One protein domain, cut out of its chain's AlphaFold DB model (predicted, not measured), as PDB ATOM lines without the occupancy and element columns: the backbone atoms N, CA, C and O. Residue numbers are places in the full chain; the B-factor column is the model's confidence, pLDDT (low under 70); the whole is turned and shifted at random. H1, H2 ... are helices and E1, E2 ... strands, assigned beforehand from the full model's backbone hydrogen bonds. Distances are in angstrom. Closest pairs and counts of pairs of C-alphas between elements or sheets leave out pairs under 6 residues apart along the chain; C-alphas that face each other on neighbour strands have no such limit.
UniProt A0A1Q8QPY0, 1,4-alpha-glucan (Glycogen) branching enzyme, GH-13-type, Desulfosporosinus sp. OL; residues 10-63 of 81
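AT A GLANCE: This is residues 10 to 63 of the 81 residues of the protein "1,4-alpha-glucan (Glycogen) branching enzyme, GH-13-type" of Desulfosporosinus sp. OL (UniProt A0A1Q8QPY0). A long, strongly twisted ribbon of three antiparallel strands, E1, E2 and E3, makes a single sheet, and one short helix, H1, is set off from it near the end where E2 finishes and E3 starts. The tight turn between E1 and E2 is at the opposite end of the ribbon, while the loop of residues 46 to 55 joins E2 to E3 at the end near H1. The printed part has 54 residues, with one named helix and three named strands in the order H1, E1, E2, E3 along the chain; the sheet's order is E1, E2, E3 and the class is mixed, helices and strands. The whole is only just loose, close to compact, with a radius of gyration of the C-alphas of 12.2 A, and its outline is flat, 34 by 28 by 15 A.

HOW THE PARTS SIT: E2, residues 37 to 45, is the inner strand of the sheet. E1, residues 28 to 34, is an edge strand and the antiparallel neighbour of E2, at 147 degrees between their directions; the C-alphas of Ile 31 and Thr 40 face each other at 4.2 A. N 30 and O 41 are within hydrogen-bond range at 2.9 A, and so are N 41 and O 30 at 2.8 A. E3, residues 56 to 62, is the other edge strand, antiparallel to E2 at 160 degrees; the C-alphas of Gly 39 and Pro 62 face each other at 4.0 A. N 42 and O 59 are within hydrogen-bond range at 2.8 A, and so are N 59 and O 42 at 2.8 A. E1 and E2 form a hairpin, and so do E2 and E3. Together the three strands make a meander, each strand the antiparallel neighbour of the one before. The sheet's C-alphas lie up to 4.7 A off its best plane. H1, residues 10 to 17, is not on the sheet, with 3 pairs of C-alphas within 10 A. The closest C-alphas of H1 and E3 are those of Ala 12 and Ile 56, 7.7 A apart. H1 and E2 are apart. In H1 every O i to N i+4 pair is within hydrogen-bond range.

IN THESE COORDINATES: E2 is the longest strand by residues, 24.7 A from C-alpha 37 at (229.424, 238.209, 275.448) to C-alpha 45. E3 measures 19.5 A and ends with C-alpha 62 at (224.941, 239.154, 270.861). E1 measures 16.7 A. H1 measures 10.7 A and begins with C-alpha 10 at (211.386, 252.874, 289.170).

THE WHOLE: The two C-alphas farthest apart, those of Ile 17 and Ala 36, are 34.7 A apart. The printed part has no cut. The link from E1 to E2 is tight, and those from H1 to E1 and from E2 to E3 are short, with 10 residues each. The mean pLDDT of the printed part is 76.3; residues 47 to 56, of which 56 belongs to E3, are under 70.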
ATOM      1  N   GLU A  10     211.335 251.458 288.788       76.62
ATOM      2  CA  GLU A  10     211.386 252.874 289.170       76.62
ATOM      3  C   GLU A  10     211.805 253.774 287.997       76.62
ATOM      4  O   GLU A  10     211.202 254.822 287.780       76.62
ATOM      5  N   GLU A  11     212.770 253.342 287.178       79.81
ATOM      6  CA  GLU A  11     213.190 254.070 285.972       79.81
ATOM      7  C   GLU A  11     212.055 254.115 284.938       79.81
ATOM      8  O   GLU A  11     211.791 255.158 284.338       79.81
ATOM      9  N   ALA A  12     211.323 253.009 284.771       77.88
ATOM     10  CA  ALA A  12     210.141 252.972 283.911       77.88
ATOM     11  C   ALA A  12     209.025 253.906 284.419       77.88
ATOM     12  O   ALA A  12     208.351 254.559 283.620       77.88
ATOM     13  N   TYR A  13     208.847 254.004 285.739       80.75
ATOM     14  CA  TYR A  13     207.904 254.939 286.347       80.75
ATOM     15  C   TYR A  13     208.313 256.400 286.108       80.75
ATOM     16  O   TYR A  13     207.498 257.178 285.611       80.75
ATOM     17  N   LEU A  14     209.580 256.752 286.363       83.19
ATOM     18  CA  LEU A  14     210.131 258.089 286.096       83.19
ATOM     19  C   LEU A  14     210.018 258.471 284.614       83.19
ATOM     20  O   LEU A  14     209.735 259.625 284.287       83.19
ATOM     21  N   PHE A  15     210.198 257.506 283.709       81.00
ATOM     22  CA  PHE A  15     209.990 257.717 282.279       81.00
ATOM     23  C   PHE A  15     208.523 258.023 281.949       81.00
ATOM     24  O   PHE A  15     208.253 258.960 281.199       81.00
ATOM     25  N   ASN A  16     207.577 257.294 282.548       79.38
ATOM     26  CA  ASN A  16     206.144 257.508 282.324       79.38
ATOM     27  C   ASN A  16     205.645 258.871 282.831       79.38
ATOM     28  O   ASN A  16     204.725 259.428 282.235       79.38
ATOM     29  N   ILE A  17     206.235 259.415 283.900       86.38
ATOM     30  CA  ILE A  17     205.883 260.749 284.423       86.38
ATOM     31  C   ILE A  17     206.706 261.888 283.796       86.38
ATOM     32  O   ILE A  17     206.452 263.054 284.081       86.38
ATOM     33  N   GLY A  18     207.674 261.566 282.930       82.62
ATOM     34  CA  GLY A  18     208.505 262.550 282.230       82.62
ATOM     35  C   GLY A  18     209.658 263.135 283.054       82.62
ATOM     36  O   GLY A  18     210.260 264.118 282.629       82.62
ATOM     37  N   GLU A  19     210.003 262.536 284.194       86.31
ATOM     38  CA  GLU A  19     211.086 263.001 285.080       86.31
ATOM     39  C   GLU A  19     212.422 262.273 284.840       86.31
ATOM     40  O   GLU A  19     213.447 262.603 285.437       86.31
ATOM     41  N   MET A  20     212.462 261.304 283.917       82.00
ATOM     42  CA  MET A  20     213.705 260.636 283.515       82.00
ATOM     43  C   MET A  20     214.495 261.470 282.491       82.00
ATOM     44  O   MET A  20     214.511 261.170 281.293       82.00
ATOM     45  N   TYR A  21     215.198 262.503 282.966       81.38
ATOM     46  CA  TYR A  21     216.004 263.409 282.128       81.38
ATOM     47  C   TYR A  21     217.094 262.701 281.308       81.38
ATOM     48  O   TYR A  21     217.414 263.117 280.197       81.38
ATOM     49  N   HIS A  22     217.640 261.601 281.830       83.12
ATOM     50  CA  HIS A  22     218.699 260.821 281.184       83.12
ATOM     51  C   HIS A  22     218.185 259.545 280.517       83.12
ATOM     52  O   HIS A  22     218.895 258.543 280.429       83.12
ATOM     53  N   SER A  23     216.946 259.572 280.026       78.75
ATOM     54  CA  SER A  23     216.307 258.408 279.408       78.75
ATOM     55  C   SER A  23     217.090 257.814 278.236       78.75
ATOM     56  O   SER A  23     217.098 256.600 278.054       78.75
ATOM     57  N   TYR A  24     217.829 258.642 277.498       79.94
ATOM     58  CA  TYR A  24     218.699 258.237 276.390       79.94
ATOM     59  C   TYR A  24     219.886 257.346 276.800       79.94
ATOM     60  O   TYR A  24     220.465 256.693 275.939       79.94
ATOM     61  N   LEU A  25     220.268 257.302 278.083       81.19
ATOM     62  CA  LEU A  25     221.320 256.396 278.573       81.19
ATOM     63  C   LEU A  25     220.838 254.946 278.691       81.19
ATOM     64  O   LEU A  25     221.657 254.034 278.769       81.19
ATOM     65  N   LYS A  26     219.519 254.744 278.750       77.12
ATOM     66  CA  LYS A  26     218.893 253.430 278.921       77.12
ATOM     67  C   LYS A  26     218.036 253.037 277.724       77.12
ATOM     68  O   LYS A  26     217.979 251.872 277.379       77.12
ATOM     69  N   LEU A  27     217.366 253.978 277.070       80.31
ATOM     70  CA  LEU A  27     216.574 253.715 275.870       80.31
ATOM     71  C   LEU A  27     217.441 253.810 274.611       80.31
ATOM     72  O   LEU A  27     218.411 254.567 274.570       80.31
ATOM     73  N   GLY A  28     217.071 253.069 273.568       81.69
ATOM     74  CA  GLY A  28     217.821 252.999 272.315       81.69
ATOM     75  C   GLY A  28     218.748 251.789 272.244       81.69
ATOM     76  O   GLY A  28     218.441 250.742 272.803       81.69
ATOM     77  N   ALA A  29     219.846 251.923 271.501       83.12
ATOM     78  CA  ALA A  29     220.812 250.857 271.258       83.12
ATOM     79  C   ALA A  29     222.102 251.134 272.035       83.12
ATOM     80  O   ALA A  29     222.808 252.094 271.731       83.12
ATOM     81  N   HIS A  30     222.413 250.288 273.013       84.25
ATOM     82  CA  HIS A  30     223.590 250.429 273.868       84.25
ATOM     83  C   HIS A  30     224.444 249.176 273.802       84.25
ATOM     84  O   HIS A  30     223.955 248.072 274.034       84.25
ATOM     85  N   ILE A  31     225.728 249.337 273.500       82.88
ATOM     86  CA  ILE A  31     226.671 248.219 273.506       82.88
ATOM     87  C   ILE A  31     226.919 247.835 274.964       82.88
ATOM     88  O   ILE A  31     227.408 248.651 275.745       82.88
ATOM     89  N   ILE A  32     226.570 246.604 275.329       83.75
ATOM     90  CA  ILE A  32     226.780 246.062 276.672       83.75
ATOM     91  C   ILE A  32     227.508 244.722 276.588       83.75
ATOM     92  O   ILE A  32     227.432 244.002 275.589       83.75
ATOM     93  N   GLU A  33     228.211 244.381 277.658       81.38
ATOM     94  CA  GLU A  33     228.798 243.060 277.840       81.38
ATOM     95  C   GLU A  33     227.938 242.304 278.850       81.38
ATOM     96  O   GLU A  33     227.844 242.701 280.012       81.38
ATOM     97  N   TYR A  34     227.260 241.256 278.389       77.06
ATOM     98  CA  TYR A  34     226.427 240.403 279.229       77.06
ATOM     99  C   TYR A  34     226.985 238.985 279.183       77.06
ATOM    100  O   TYR A  34     227.156 238.428 278.104       77.06
ATOM    101  N   ASP A  35     227.303 238.425 280.350       79.62
ATOM    102  CA  ASP A  35     227.857 237.070 280.489       79.62
ATOM    103  C   ASP A  35     229.109 236.813 279.620       79.62
ATOM    104  O   ASP A  35     229.204 235.832 278.888       79.62
ATOM    105  N   ALA A  36     230.064 237.757 279.647       81.81
ATOM    106  CA  ALA A  36     231.280 237.774 278.816       81.81
ATOM    107  C   ALA A  36     231.039 237.820 277.288       81.81
ATOM    108  O   ALA A  36     231.978 237.692 276.498       81.81
ATOM    109  N   ILE A  37     229.797 238.049 276.852       81.50
ATOM    110  CA  ILE A  37     229.424 238.209 275.448       81.50
ATOM    111  C   ILE A  37     229.151 239.689 275.186       81.50
ATOM    112  O   ILE A  37     228.240 240.295 275.753       81.50
ATOM    113  N   ARG A  38     229.935 240.286 274.284       81.44
ATOM    114  CA  ARG A  38     229.676 241.643 273.792       81.44
ATOM    115  C   ARG A  38     228.527 241.632 272.793       81.44
ATOM    116  O   ARG A  38     228.521 240.857 271.832       81.44
ATOM    117  N   GLY A  39     227.571 242.521 273.003       83.38
ATOM    118  CA  GLY A  39     226.423 242.690 272.128       83.38
ATOM    119  C   GLY A  39     225.836 244.083 272.248       83.38
ATOM    120  O   GLY A  39     226.350 244.939 272.968       83.38
ATOM    121  N   THR A  40     224.743 244.310 271.537       83.75
ATOM    122  CA  THR A  40     223.982 245.552 271.638       83.75
ATOM    123  C   THR A  40     222.640 245.242 272.268       83.75
ATOM    124  O   THR A  40     221.921 244.350 271.813       83.75
ATOM    125  N   ASN A  41     222.308 245.965 273.328       83.75
ATOM    126  CA  ASN A  41     220.995 245.922 273.927       83.75
ATOM    127  C   ASN A  41     220.113 247.015 273.344       83.75
ATOM    128  O   ASN A  41     220.513 248.176 273.275       83.75
ATOM    129  N   PHE A  42     218.915 246.628 272.939       82.19
ATOM    130  CA  PHE A  42     217.925 247.505 272.354       82.19
ATOM    131  C   PHE A  42     216.763 247.660 273.323       82.19
ATOM    132  O   PHE A  42     216.110 246.676 273.664       82.19
ATOM    133  N   ALA A  43     216.488 248.892 273.736       82.12
ATOM    134  CA  ALA A  43     215.337 249.229 274.554       82.12
ATOM    135  C   ALA A  43     214.414 250.196 273.807       82.12
ATOM    136  O   ALA A  43     214.816 251.302 273.440       82.12
ATOM    137  N   VAL A  44     213.167 249.780 273.580       78.69
ATOM    138  CA  VAL A  44     212.156 250.569 272.865       78.69
ATOM    139  C   VAL A  44     210.890 250.660 273.690       78.69
ATOM    140  O   VAL A  44     210.343 249.659 274.141       78.69
ATOM    141  N   TRP A  45     210.389 251.878 273.838       77.31
ATOM    142  CA  TRP A  45     209.082 252.111 274.429       77.31
ATOM    143  C   TRP A  45     207.966 251.696 273.456       77.31
ATOM    144  O   TRP A  45     207.862 252.243 272.355       77.31
ATOM    145  N   VAL A  46     207.143 250.720 273.859       76.94
ATOM    146  CA  VAL A  46     205.977 250.230 273.107       76.94
ATOM    147  C   VAL A  46     204.818 249.925 274.078       76.94
ATOM    148  O   VAL A  46     204.785 248.844 274.670       76.94
ATOM    149  N   PRO A  47     203.841 250.837 274.238       65.81
ATOM    150  CA  PRO A  47     202.760 250.691 275.223       65.81
ATOM    151  C   PRO A  47     201.667 249.671 274.856       65.81
ATOM    152  O   PRO A  47     200.952 249.209 275.737       65.81
ATOM    153  N   GLU A  48     201.522 249.292 273.582       65.81
ATOM    154  CA  GLU A  48     200.411 248.444 273.097       65.81
ATOM    155  C   GLU A  48     200.802 246.990 272.780       65.81
ATOM    156  O   GLU A  48     200.124 246.298 272.019       65.81
ATOM    157  N   VAL A  49     201.911 246.495 273.323       63.91
ATOM    158  CA  VAL A  49     202.345 245.131 273.020       63.91
ATOM    159  C   VAL A  49     201.600 244.074 273.838       63.91
ATOM    160  O   VAL A  49     201.425 244.187 275.044       63.91
ATOM    161  N   LEU A  50     201.298 242.966 273.162       55.53
ATOM    162  CA  LEU A  50     200.625 241.778 273.681       55.53
ATOM    163  C   LEU A  50     201.409 240.912 274.691       55.53
ATOM    164  O   LEU A  50     200.821 239.961 275.190       55.53
ATOM    165  N   ASN A  51     202.700 241.151 274.972       49.38
ATOM    166  CA  ASN A  51     203.517 240.130 275.649       49.38
ATOM    167  C   ASN A  51     204.689 240.598 276.537       49.38
ATOM    168  O   ASN A  51     205.655 239.857 276.704       49.38
ATOM    169  N   VAL A  52     204.637 241.796 277.131       44.97
ATOM    170  CA  VAL A  52     205.640 242.210 278.136       44.97
ATOM    171  C   VAL A  52     204.957 242.959 279.285       44.97
ATOM    172  O   VAL A  52     204.107 243.812 279.052       44.97
ATOM    173  N   TYR A  53     205.328 242.639 280.531       48.19
ATOM    174  CA  TYR A  53     204.788 243.259 281.757       48.19
ATOM    175  C   TYR A  53     205.164 244.743 281.928       48.19
ATOM    176  O   TYR A  53     204.551 245.453 282.721       48.19
ATOM    177  N   LEU A  54     206.160 245.216 281.181       55.19
ATOM    178  CA  LEU A  54     206.590 246.607 281.111       55.19
ATOM    179  C   LEU A  54     206.316 247.121 279.697       55.19
ATOM    180  O   LEU A  54     206.621 246.448 278.717       55.19
ATOM    181  N   TRP A  55     205.807 248.348 279.581       63.53
ATOM    182  CA  TRP A  55     205.590 249.063 278.310       63.53
ATOM    183  C   TRP A  55     206.894 249.393 277.554       63.53
ATOM    184  O   TRP A  55     206.901 250.194 276.622       63.53
ATOM    185  N   ILE A  56     208.016 248.801 277.967       67.62
ATOM    186  CA  ILE A  56     209.334 248.943 277.366       67.62
ATOM    187  C   ILE A  56     209.830 247.549 276.989       67.62
ATOM    188  O   ILE A  56     209.971 246.666 277.835       67.62
ATOM    189  N   TRP A  57     210.103 247.360 275.703       72.69
ATOM    190  CA  TRP A  57     210.735 246.164 275.166       72.69
ATOM    191  C   TRP A  57     212.229 246.263 275.338       72.69
ATOM    192  O   TRP A  57     212.811 247.262 274.932       72.69
ATOM    193  N   THR A  58     212.836 245.210 275.874       72.31
ATOM    194  CA  THR A  58     214.291 245.065 275.929       72.31
ATOM    195  C   THR A  58     214.694 243.819 275.152       72.31
ATOM    196  O   THR A  58     214.111 242.754 275.355       72.31
ATOM    197  N   LEU A  59     215.681 243.945 274.268       79.44
ATOM    198  CA  LEU A  59     216.231 242.847 273.482       79.44
ATOM    199  C   LEU A  59     217.754 242.956 273.428       79.44
ATOM    200  O   LEU A  59     218.292 243.883 272.826       79.44
ATOM    201  N   PHE A  60     218.444 241.960 273.978       79.44
ATOM    202  CA  PHE A  60     219.886 241.826 273.821       79.44
ATOM    203  C   PHE A  60     220.212 241.019 272.562       79.44
ATOM    204  O   PHE A  60     219.748 239.888 272.411       79.44
ATOM    205  N   VAL A  61     221.026 241.588 271.673       80.62
ATOM    206  CA  VAL A  61     221.532 240.896 270.484       80.62
ATOM    207  C   VAL A  61     223.042 240.690 270.634       80.62
ATOM    208  O   VAL A  61     223.798 241.670 270.595       80.62
ATOM    209  N   PRO A  62     223.512 239.439 270.794       77.25
ATOM    210  CA  PRO A  62     224.941 239.154 270.861       77.25
ATOM    211  C   PRO A  62     225.598 239.419 269.495       77.25
ATOM    212  O   PRO A  62     224.974 239.218 268.455       77.25
ATOM    213  N   VAL A  63     226.870 239.839 269.480       72.50
ATOM    214  CA  VAL A  63     227.709 239.986 268.262       72.50
ATOM    215  C   VAL A  63     227.417 241.221 267.380       72.50
ATOM    216  O   VAL A  63     228.148 241.483 266.425       72.50
TER     217      VAL A  63